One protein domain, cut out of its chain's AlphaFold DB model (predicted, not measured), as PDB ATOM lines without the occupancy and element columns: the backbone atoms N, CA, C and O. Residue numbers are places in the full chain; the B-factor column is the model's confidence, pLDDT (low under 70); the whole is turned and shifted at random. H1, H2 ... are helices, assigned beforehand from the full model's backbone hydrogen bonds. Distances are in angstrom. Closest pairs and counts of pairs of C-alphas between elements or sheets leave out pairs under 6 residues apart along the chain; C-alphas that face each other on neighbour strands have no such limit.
ATOM      1  N   LEU A 267     163.888 136.810 202.796       66.62
ATOM      2  CA  LEU A 267     165.183 136.539 202.166       66.62
ATOM      3  C   LEU A 267     165.081 135.464 201.072       66.62
ATOM      4  O   LEU A 267     165.587 135.648 199.972       66.62
ATOM      5  N   GLN A 268     164.351 134.377 201.338       64.75
ATOM      6  CA  GLN A 268     164.101 133.335 200.340       64.75
ATOM      7  C   GLN A 268     163.291 133.868 199.152       64.75
ATOM      8  O   GLN A 268     163.576 133.537 198.007       64.75
ATOM      9  N   ARG A 269     162.285 134.717 199.403       73.50
ATOM     10  CA  ARG A 269     161.511 135.355 198.325       73.50
ATOM     11  C   ARG A 269     162.375 136.295 197.492       73.50
ATOM     12  O   ARG A 269     162.232 136.288 196.277       73.50
ATOM     13  N   GLN A 270     163.263 137.049 198.129       75.94
ATOM     14  CA  GLN A 270     164.202 137.937 197.452       75.94
ATOM     15  C   GLN A 270     165.159 137.152 196.549       75.94
ATOM     16  O   GLN A 270     165.298 137.507 195.385       75.94
ATOM     17  N   TYR A 271     165.730 136.048 197.044       68.81
ATOM     18  CA  TYR A 271     166.578 135.151 196.253       68.81
ATOM     19  C   TYR A 271     165.833 134.578 195.037       68.81
ATOM     20  O   TYR A 271     166.285 134.728 193.907       68.81
ATOM     21  N   GLU A 272     164.639 134.003 195.242       78.56
ATOM     22  CA  GLU A 272     163.827 133.441 194.150       78.56
ATOM     23  C   GLU A 272     163.437 134.485 193.094       78.56
ATOM     24  O   GLU A 272     163.301 134.160 191.914       78.56
ATOM     25  N   LEU A 273     163.183 135.727 193.513       81.62
ATOM     26  CA  LEU A 273     162.861 136.819 192.597       81.62
ATOM     27  C   LEU A 273     164.106 137.276 191.829       81.62
ATOM     28  O   LEU A 273     164.012 137.474 190.618       81.62
ATOM     29  N   ALA A 274     165.254 137.377 192.502       79.69
ATOM     30  CA  ALA A 274     166.514 137.761 191.880       79.69
ATOM     31  C   ALA A 274     166.975 136.736 190.837       79.69
ATOM     32  O   ALA A 274     167.340 137.123 189.730       79.69
ATOM     33  N   GLU A 275     166.859 135.436 191.126       76.25
ATOM     34  CA  GLU A 275     167.135 134.377 190.145       76.25
ATOM     35  C   GLU A 275     166.219 134.466 188.920       76.25
ATOM     36  O   GLU A 275     166.676 134.339 187.788       76.25
ATOM     37  N   ARG A 276     164.916 134.710 189.121       78.75
ATOM     38  CA  ARG A 276     163.954 134.798 188.008       78.75
ATOM     39  C   ARG A 276     164.155 136.028 187.134       78.75
ATOM     40  O   ARG A 276     163.868 135.963 185.943       78.75
ATOM     41  N   ARG A 277     164.565 137.152 187.727       82.06
ATOM     42  CA  ARG A 277     164.756 138.430 187.024       82.06
ATOM     43  C   ARG A 277     166.187 138.625 186.517       82.06
ATOM     44  O   ARG A 277     166.403 139.477 185.663       82.06
ATOM     45  N   GLY A 278     167.151 137.861 187.029       82.50
ATOM     46  CA  GLY A 278     168.576 138.025 186.731       82.50
ATOM     47  C   GLY A 278     169.186 139.308 187.311       82.50
ATOM     48  O   GLY A 278     170.261 139.717 186.879       82.50
ATOM     49  N   GLN A 279     168.503 139.965 188.253       82.06
ATOM     50  CA  GLN A 279     168.913 141.234 188.860       82.06
ATOM     51  C   GLN A 279     168.585 141.246 190.359       82.06
ATOM     52  O   GLN A 279     167.614 140.606 190.770       82.06
ATOM     53  N   PRO A 280     169.370 141.959 191.187       77.56
ATOM     54  CA  PRO A 280     169.068 142.104 192.604       77.56
ATOM     55  C   PRO A 280     167.729 142.823 192.796       77.56
ATOM     56  O   PRO A 280     167.434 143.809 192.129       77.56
ATOM     57  N   VAL A 281     166.926 142.309 193.724       81.50
ATOM     58  CA  VAL A 281     165.598 142.840 194.048       81.50
ATOM     59  C   VAL A 281     165.730 143.749 195.256       81.50
ATOM     60  O   VAL A 281     166.156 143.294 196.323       81.50
ATOM     61  N   ASP A 282     165.364 145.017 195.098       85.75
ATOM     62  CA  ASP A 282     165.392 145.982 196.191       85.75
ATOM     63  C   ASP A 282     164.265 145.729 197.213       85.75
ATOM     64  O   ASP A 282     163.350 144.919 197.022       85.75
ATOM     65  N   ARG A 283     164.342 146.409 198.359       82.31
ATOM     66  CA  ARG A 283     163.428 146.181 199.484       82.31
ATOM     67  C   ARG A 283     162.015 146.729 199.249       82.31
ATOM     68  O   ARG A 283     161.066 146.160 199.795       82.31
ATOM     69  N   VAL A 284     161.857 147.786 198.452       87.19
ATOM     70  CA  VAL A 284     160.549 148.349 198.072       87.19
ATOM     71  C   VAL A 284     159.846 147.400 197.101       87.19
ATOM     72  O   VAL A 284     158.665 147.088 197.287       87.19
ATOM     73  N   GLU A 285     160.581 146.852 196.131       88.38
ATOM     74  CA  GLU A 285     160.074 145.817 195.228       88.38
ATOM     75  C   GLU A 285     159.700 144.543 196.003       88.38
ATOM     76  O   GLU A 285     158.586 144.023 195.866       88.38
ATOM     77  N   LEU A 286     160.584 144.079 196.894       87.56
ATOM     78  CA  LEU A 286     160.319 142.924 197.750       87.56
ATOM     79  C   LEU A 286     159.058 143.133 198.598       87.56
ATOM     80  O   LEU A 286     158.261 142.204 198.762       87.56
ATOM     81  N   PHE A 287     158.838 144.341 199.127       89.06
ATOM     82  CA  PHE A 287     157.631 144.662 199.885       89.06
ATOM     83  C   PHE A 287     156.372 144.468 199.032       89.06
ATOM     84  O   PHE A 287     155.461 143.753 199.462       89.06
ATOM     85  N   ARG A 288     156.346 145.007 197.807       90.00
ATOM     86  CA  ARG A 288     155.226 144.841 196.869       90.00
ATOM     87  C   ARG A 288     154.957 143.367 196.563       90.00
ATOM     88  O   ARG A 288     153.840 142.888 196.753       90.00
ATOM     89  N   GLU A 289     155.983 142.616 196.174       88.81
ATOM     90  CA  GLU A 289     155.877 141.192 195.801       88.81
ATOM     91  C   GLU A 289     155.421 140.277 196.949       88.81
ATOM     92  O   GLU A 289     154.919 139.165 196.744       88.81
ATOM     93  N   THR A 290     155.607 140.728 198.188       87.69
ATOM     94  CA  THR A 290     155.223 139.982 199.388       87.69
ATOM     95  C   THR A 290     153.956 140.494 200.060       87.69
ATOM     96  O   THR A 290     153.510 139.876 201.023       87.69
ATOM     97  N   HIS A 291     153.353 141.578 199.570       89.94
ATOM     98  CA  HIS A 291     152.106 142.142 200.102       89.94
ATOM     99  C   HIS A 291     151.025 142.303 199.029       89.94
ATOM    100  O   HIS A 291     149.961 142.850 199.307       89.94
ATOM    101  N   VAL A 292     151.254 141.757 197.834       89.12
ATOM    102  CA  VAL A 292     150.258 141.610 196.771       89.12
ATOM    103  C   VAL A 292     149.862 140.137 196.635       89.12
ATOM    104  O   VAL A 292     150.681 139.223 196.777       89.12
ATOM    105  N   ARG A 293     148.576 139.885 196.386       85.25
ATOM    106  CA  ARG A 293     148.015 138.570 196.070       85.25
ATOM    107  C   ARG A 293     147.066 138.716 194.886       85.25
ATOM    108  O   ARG A 293     146.127 139.495 194.949       85.25
ATOM    109  N   ALA A 294     147.310 137.949 193.822       84.06
ATOM    110  CA  ALA A 294     146.504 137.986 192.596       84.06
ATOM    111  C   ALA A 294     146.322 139.408 192.013       84.06
ATOM    112  O   ALA A 294     145.265 139.738 191.492       84.06
ATOM    113  N   GLY A 295     147.358 140.248 192.120       86.44
ATOM    114  CA  GLY A 295     147.350 141.621 191.603       86.44
ATOM    115  C   GLY A 295     146.805 142.686 192.561       86.44
ATOM    116  O   GLY A 295     146.948 143.865 192.262       86.44
ATOM    117  N   THR A 296     146.259 142.312 193.722       90.31
ATOM    118  CA  THR A 296     145.714 143.259 194.712       90.31
ATOM    119  C   THR A 296     146.508 143.232 196.016       90.31
ATOM    120  O   THR A 296     146.973 142.170 196.440       90.31
ATOM    121  N   PHE A 297     146.665 144.380 196.680       91.38
ATOM    122  CA  PHE A 297     147.292 144.438 197.999       91.38
ATOM    123  C   PHE A 297     146.485 143.670 199.053       91.38
ATOM    124  O   PHE A 297     145.258 143.621 199.041       91.38
ATOM    125  N   VAL A 298     147.199 143.063 199.999       89.62
ATOM    126  CA  VAL A 298     146.628 142.289 201.114       89.62
ATOM    127  C   VAL A 298     145.798 143.130 202.089       89.62
ATOM    128  O   VAL A 298     144.975 142.575 202.816       89.62
ATOM    129  N   SER A 299     146.022 144.443 202.134       90.06
ATOM    130  CA  SER A 299     145.174 145.414 202.827       90.06
ATOM    131  C   SER A 299     145.453 146.831 202.324       90.06
ATOM    132  O   SER A 299     146.542 147.097 201.813       90.06
ATOM    133  N   GLN A 300     144.514 147.751 202.565       90.38
ATOM    134  CA  GLN A 300     144.694 149.174 202.259       90.38
ATOM    135  C   GLN A 300     145.942 149.749 202.940       90.38
ATOM    136  O   GLN A 300     146.757 150.396 202.306       90.38
ATOM    137  N   ALA A 301     146.176 149.406 204.210       90.00
ATOM    138  CA  ALA A 301     147.356 149.873 204.936       90.00
ATOM    139  C   ALA A 301     148.690 149.379 204.335       90.00
ATOM    140  O   ALA A 301     149.725 150.005 204.558       90.00
ATOM    141  N   ALA A 302     148.697 148.245 203.622       89.81
ATOM    142  CA  ALA A 302     149.880 147.784 202.895       89.81
ATOM    143  C   ALA A 302     150.066 148.555 201.578       89.81
ATOM    144  O   ALA A 302     151.196 148.881 201.226       89.81
ATOM    145  N   GLU A 303     148.972 148.869 200.885       93.00
ATOM    146  CA  GLU A 303     148.977 149.704 199.681       93.00
ATOM    147  C   GLU A 303     149.434 151.133 199.986       93.00
ATOM    148  O   GLU A 303     150.369 151.619 199.360       93.00
ATOM    149  N   ASP A 304     148.865 151.762 201.016       92.81
ATOM    150  CA  ASP A 304     149.232 153.109 201.460       92.81
ATOM    151  C   ASP A 304     150.720 153.181 201.832       92.81
ATOM    152  O   ASP A 304     151.420 154.122 201.458       92.81
ATOM    153  N   ALA A 305     151.235 152.150 202.516       90.88
ATOM    154  CA  ALA A 305     152.656 152.047 202.831       90.88
ATOM    155  C   ALA A 305     153.513 151.925 201.562       90.88
ATOM    156  O   ALA A 305     154.545 152.581 201.461       90.88
ATOM    157  N   HIS A 306     153.107 151.118 200.578       92.62
ATOM    158  CA  HIS A 306     153.855 151.016 199.326       92.62
ATOM    159  C   HIS A 306     153.843 152.336 198.542       92.62
ATOM    160  O   HIS A 306     154.891 152.778 198.079       92.62
ATOM    161  N   ASN A 307     152.692 153.004 198.458       93.19
ATOM    162  CA  ASN A 307     152.561 154.294 197.788       93.19
ATOM    163  C   ASN A 307     153.435 155.366 198.452       93.19
ATOM    164  O   ASN A 307     154.106 156.121 197.755       93.19
ATOM    165  N   GLN A 308     153.515 155.375 199.785       93.06
ATOM    166  CA  GLN A 308     154.409 156.275 200.515       93.06
ATOM    167  C   GLN A 308     155.896 156.000 200.220       93.06
ATOM    168  O   GLN A 308     156.695 156.934 200.160       93.06
ATOM    169  N   MET A 309     156.287 154.735 200.015       93.25
ATOM    170  CA  MET A 309     157.655 154.405 199.590       93.25
ATOM    171  C   MET A 309     157.956 154.970 198.200       93.25
ATOM    172  O   MET A 309     159.012 155.567 198.010       93.25
ATOM    173  N   LEU A 310     157.027 154.815 197.249       90.81
ATOM    174  CA  LEU A 310     157.175 155.348 195.891       90.81
ATOM    175  C   LEU A 310     157.228 156.882 195.885       90.81
ATOM    176  O   LEU A 310     158.034 157.471 195.167       90.81
ATOM    177  N   GLU A 311     156.419 157.536 196.720       90.75
ATOM    178  CA  GLU A 311     156.444 158.990 196.877       90.75
ATOM    179  C   GLU A 311     157.821 159.469 197.355       90.75
ATOM    180  O   GLU A 311     158.401 160.359 196.735       90.75
ATOM    181  N   LEU A 312     158.392 158.834 198.386       87.38
ATOM    182  CA  LEU A 312     159.737 159.153 198.884       87.38
ATOM    183  C   LEU A 312     160.838 158.886 197.848       87.38
ATOM    184  O   LEU A 312     161.795 159.652 197.791       87.38
ATOM    185  N   GLN A 313     160.696 157.854 197.008       85.75
ATOM    186  CA  GLN A 313     161.617 157.607 195.888       85.75
ATOM    187  C   GLN A 313     161.552 158.710 194.822       85.75
ATOM    188  O   GLN A 313     162.551 158.989 194.163       85.75
ATOM    189  N   SER A 314     160.386 159.334 194.642       83.25
ATOM    190  CA  SER A 314     160.166 160.373 193.630       83.25
ATOM    191  C   SER A 314     160.565 161.788 194.072       83.25
ATOM    192  O   SER A 314     160.570 162.703 193.246       83.25
ATOM    193  N   GLN A 315     160.888 161.998 195.355       81.31
ATOM    194  CA  GLN A 315     161.225 163.327 195.867       81.31
ATOM    195  C   GLN A 315     162.579 163.815 195.323       81.31
ATOM    196  O   GLN A 315     163.559 163.068 195.336       81.31
ATOM    197  N   PRO A 316     162.670 165.080 194.871       71.12
ATOM    198  CA  PRO A 316     163.919 165.638 194.381       71.12
ATOM    199  C   PRO A 316     164.932 165.759 195.519       71.12
ATOM    200  O   PRO A 316     164.625 166.278 196.592       71.12
ATOM    201  N   THR A 317     166.155 165.302 195.263       70.06
ATOM    202  CA  THR A 317     167.255 165.388 196.222       70.06
ATOM    203  C   THR A 317     167.581 166.859 196.514       70.06
ATOM    204  O   THR A 317     167.924 167.586 195.579       70.06
ATOM    205  N   LEU A 324     167.683 159.249 199.346       75.62
ATOM    206  CA  LEU A 324     167.461 158.189 200.327       75.62
ATOM    207  C   LEU A 324     167.623 156.827 199.651       75.62
ATOM    208  O   LEU A 324     167.049 156.588 198.590       75.62
ATOM    209  N   SER A 325     168.368 155.926 200.288       82.19
ATOM    210  CA  SER A 325     168.421 154.530 199.846       82.19
ATOM    211  C   SER A 325     167.070 153.838 200.048       82.19
ATOM    212  O   SER A 325     166.297 154.187 200.945       82.19
ATOM    213  N   GLU A 326     166.791 152.794 199.271       81.06
ATOM    214  CA  GLU A 326     165.550 152.014 199.361       81.06
ATOM    215  C   GLU A 326     165.352 151.418 200.766       81.06
ATOM    216  O   GLU A 326     164.226 151.305 201.262       81.06
ATOM    217  N   ASP A 327     166.453 151.086 201.444       78.25
ATOM    218  CA  ASP A 327     166.454 150.625 202.830       78.25
ATOM    219  C   ASP A 327     166.053 151.714 203.830       78.25
ATOM    220  O   ASP A 327     165.305 151.430 204.772       78.25
ATOM    221  N   GLU A 328     166.516 152.949 203.631       82.38
ATOM    222  CA  GLU A 328     166.134 154.104 204.451       82.38
ATOM    223  C   GLU A 328     164.669 154.476 204.235       82.38
ATOM    224  O   GLU A 328     163.957 154.726 205.209       82.38
ATOM    225  N   ILE A 329     164.199 154.418 202.986       84.81
ATOM    226  CA  ILE A 329     162.792 154.632 202.625       84.81
ATOM    227  C   ILE A 329     161.911 153.592 203.323       84.81
ATOM    228  O   ILE A 329     160.940 153.936 204.004       84.81
ATOM    229  N   CYS A 330     162.280 152.312 203.243       83.38
ATOM    230  CA  CYS A 330     161.548 151.252 203.930       83.38
ATOM    231  C   CYS A 330     161.583 151.411 205.454       83.38
ATOM    232  O   CYS A 330     160.565 151.201 206.113       83.38
ATOM    233  N   ASP A 331     162.726 151.767 206.043       83.81
ATOM    234  CA  ASP A 331     162.842 151.982 207.490       83.81
ATOM    235  C   ASP A 331     162.014 153.191 207.964       83.81
ATOM    236  O   ASP A 331     161.453 153.139 209.064       83.81
ATOM    237  N   GLN A 332     161.891 154.241 207.145       84.94
ATOM    238  CA  GLN A 332     161.064 155.417 207.423       84.94
ATOM    239  C   GLN A 332     159.566 155.088 207.377       84.94
ATOM    240  O   GLN A 332     158.839 155.443 208.304       84.94
ATOM    241  N   VAL A 333     159.114 154.368 206.345       86.69
ATOM    242  CA  VAL A 333     157.692 154.033 206.147       86.69
ATOM    243  C   VAL A 333     157.228 152.908 207.073       86.69
ATOM    244  O   VAL A 333     156.185 152.984 207.721       86.69
ATOM    245  N   LEU A 334     157.998 151.822 207.158       82.75
ATOM    246  CA  LEU A 334     157.613 150.633 207.923       82.75
ATOM    247  C   LEU A 334     157.934 150.780 209.415       82.75
ATOM    248  O   LEU A 334     157.320 150.107 210.258       82.75
ATOM    249  N   GLY A 335     158.879 151.661 209.738       77.06
ATOM    250  CA  GLY A 335     159.422 151.872 211.066       77.06
ATOM    251  C   GLY A 335     160.592 150.938 211.386       77.06
ATOM    252  O   GLY A 335     160.657 149.779 210.962       77.06
ATOM    253  N   ARG A 336     161.496 151.437 212.234       69.31
ATOM    254  CA  ARG A 336     162.709 150.744 212.690       69.31
ATOM    255  C   ARG A 336     162.615 150.369 214.168       69.31
ATOM    256  O   ARG A 336     162.172 151.168 214.993       69.31
ATOM    257  N   ARG A 337     163.096 149.177 214.540       60.88
ATOM    258  CA  ARG A 337     163.409 148.824 215.938       60.88
ATOM    259  C   ARG A 337     164.900 148.499 216.078       60.88
ATOM    260  O   ARG A 337     165.483 147.936 215.151       60.88
ATOM    261  N   PRO A 338     165.542 148.798 217.224       52.97
ATOM    262  CA  PRO A 338     166.909 148.351 217.477       52.97
ATOM    263  C   PRO A 338     167.028 146.832 217.275       52.97
ATOM    264  O   PRO A 338     166.324 146.059 217.924       52.97
ATOM    265  N   GLY A 339     167.883 146.405 216.343       52.03
ATOM    266  CA  GLY A 339     168.088 144.992 216.021       52.03
ATOM    267  C   GLY A 339     166.969 144.311 215.217       52.03
ATOM    268  O   GLY A 339     166.982 143.084 215.132       52.03
ATOM    269  N   TYR A 340     166.018 145.064 214.650       56.72
ATOM    270  CA  TYR A 340     164.942 144.538 213.804       56.72
ATOM    271  C   TYR A 340     164.470 145.583 212.777       56.72
ATOM    272  O   TYR A 340     163.837 146.578 213.141       56.72
ATOM    273  N   SER A 341     164.733 145.325 211.495       59.75
ATOM    274  CA  SER A 341     164.106 146.051 210.384       59.75
ATOM    275  C   SER A 341     162.831 145.335 209.963       59.75
ATOM    276  O   SER A 341     162.815 144.129 209.699       59.75
ATOM    277  N   LYS A 342     161.724 146.077 209.940       63.47
ATOM    278  CA  LYS A 342     160.417 145.527 209.592       63.47
ATOM    279  C   LYS A 342     160.395 145.172 208.099       63.47
ATOM    280  O   LYS A 342     160.868 145.949 207.275       63.47
ATOM    281  N   GLY A 343     159.860 143.995 207.769       58.22
ATOM    282  CA  GLY A 343     159.758 143.510 206.385       58.22
ATOM    283  C   GLY A 343     160.911 142.624 205.896       58.22
ATOM    284  O   GLY A 343     160.841 142.158 204.771       58.22
ATOM    285  N   LEU A 344     161.931 142.341 206.721       56.81
ATOM    286  CA  LEU A 344     163.059 141.463 206.341       56.81
ATOM    287  C   LEU A 344     163.039 140.077 207.014       56.81
ATOM    288  O   LEU A 344     163.755 139.169 206.607       56.81
ATOM    289  N   GLY A 345     162.174 139.859 208.009       54.00
ATOM    290  CA  GLY A 345     162.067 138.560 208.683       54.00
ATOM    291  C   GLY A 345     163.313 138.231 209.517       54.00
ATOM    292  O   GLY A 345     163.852 139.100 210.197       54.00
ATOM    293  N   TRP A 346     163.731 136.963 209.533       40.03
ATOM    294  CA  TRP A 346     164.955 136.522 210.211       40.03
ATOM    295  C   TRP A 346     166.164 136.749 209.287       40.03
ATOM    296  O   TRP A 346     166.188 136.196 208.191       40.03
ATOM    297  N   GLY A 347     167.136 137.566 209.711       46.56
ATOM    298  CA  GLY A 347     168.293 137.971 208.900       46.56
ATOM    299  C   GLY A 347     169.226 138.961 209.624       46.56
ATOM    300  O   GLY A 347     169.015 139.224 210.819       46.56
ATOM    301  N   PRO A 348     170.266 139.495 208.947       38.81
ATOM    302  CA  PRO A 348     171.240 140.410 209.544       38.81
ATOM    303  C   PRO A 348     170.570 141.628 210.189       38.81
ATOM    304  O   PRO A 348     169.676 142.257 209.627       38.81
ATOM    305  N   LYS A 349     170.986 141.947 211.416       46.78
ATOM    306  CA  LYS A 349     170.392 143.023 212.215       46.78
ATOM    307  C   LYS A 349     170.961 144.385 211.801       46.78
ATOM    308  O   LYS A 349     172.182 144.502 211.691       46.78
TER     309      LYS A 349
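What this domain is: This is residues 267 to 317 and 324 to 349 of the 421 residues of the protein "CACTA en-spm transposon protein" of Cucumis melo var. makuwa (UniProt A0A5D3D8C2). H2 and H3 form a hairpin with H4 packed slantwise on both; H1 stands crosswise beside H2, and the tail, residues 335 to 349, loops out and back. The printed part has 77 residues with four named helices, H1 to H4, and no named strand: all helix, compact, radius of gyration of the C-alphas 12.7 A, spans 31 by 30 by 25 A.

How they stand to each other: Start with H1, residues 267 to 277, which only just touches H2, residues 283 to 291, with 3 pairs of C-alphas within 8 A, the closest Gln 270 and Leu 286, 6.3 A, about perpendicular at 79 degrees. H3, residues 300 to 314, touches H2, closest C-alphas Ala 302 and His 291, 6.7 A, at a shallow tilt of 20 degrees, opposite ways. H4, residues 326 to 334, touches H3, closest C-alphas Ile 329 and Met 309, 6.0 A, at a steep tilt of 38 degrees, opposite ways. In H1, H2, H3 and H4 every O i to N i+4 pair is within hydrogen-bond range.

Where its parts are: Find C-alpha 267 at (165.183, 136.539, 202.166), where H1 begins; H3 runs 21.0 A; H4 ends at C-alpha 334, (157.613, 150.633, 207.923).

The domain as a whole: Residues 318 to 323 are not printed; C-alphas 317 and 324 are 8.3 A apart. Of the links printed whole, none is long. Expect pLDDT under 70 at residues 267 to 268, 271 and 336 to 349.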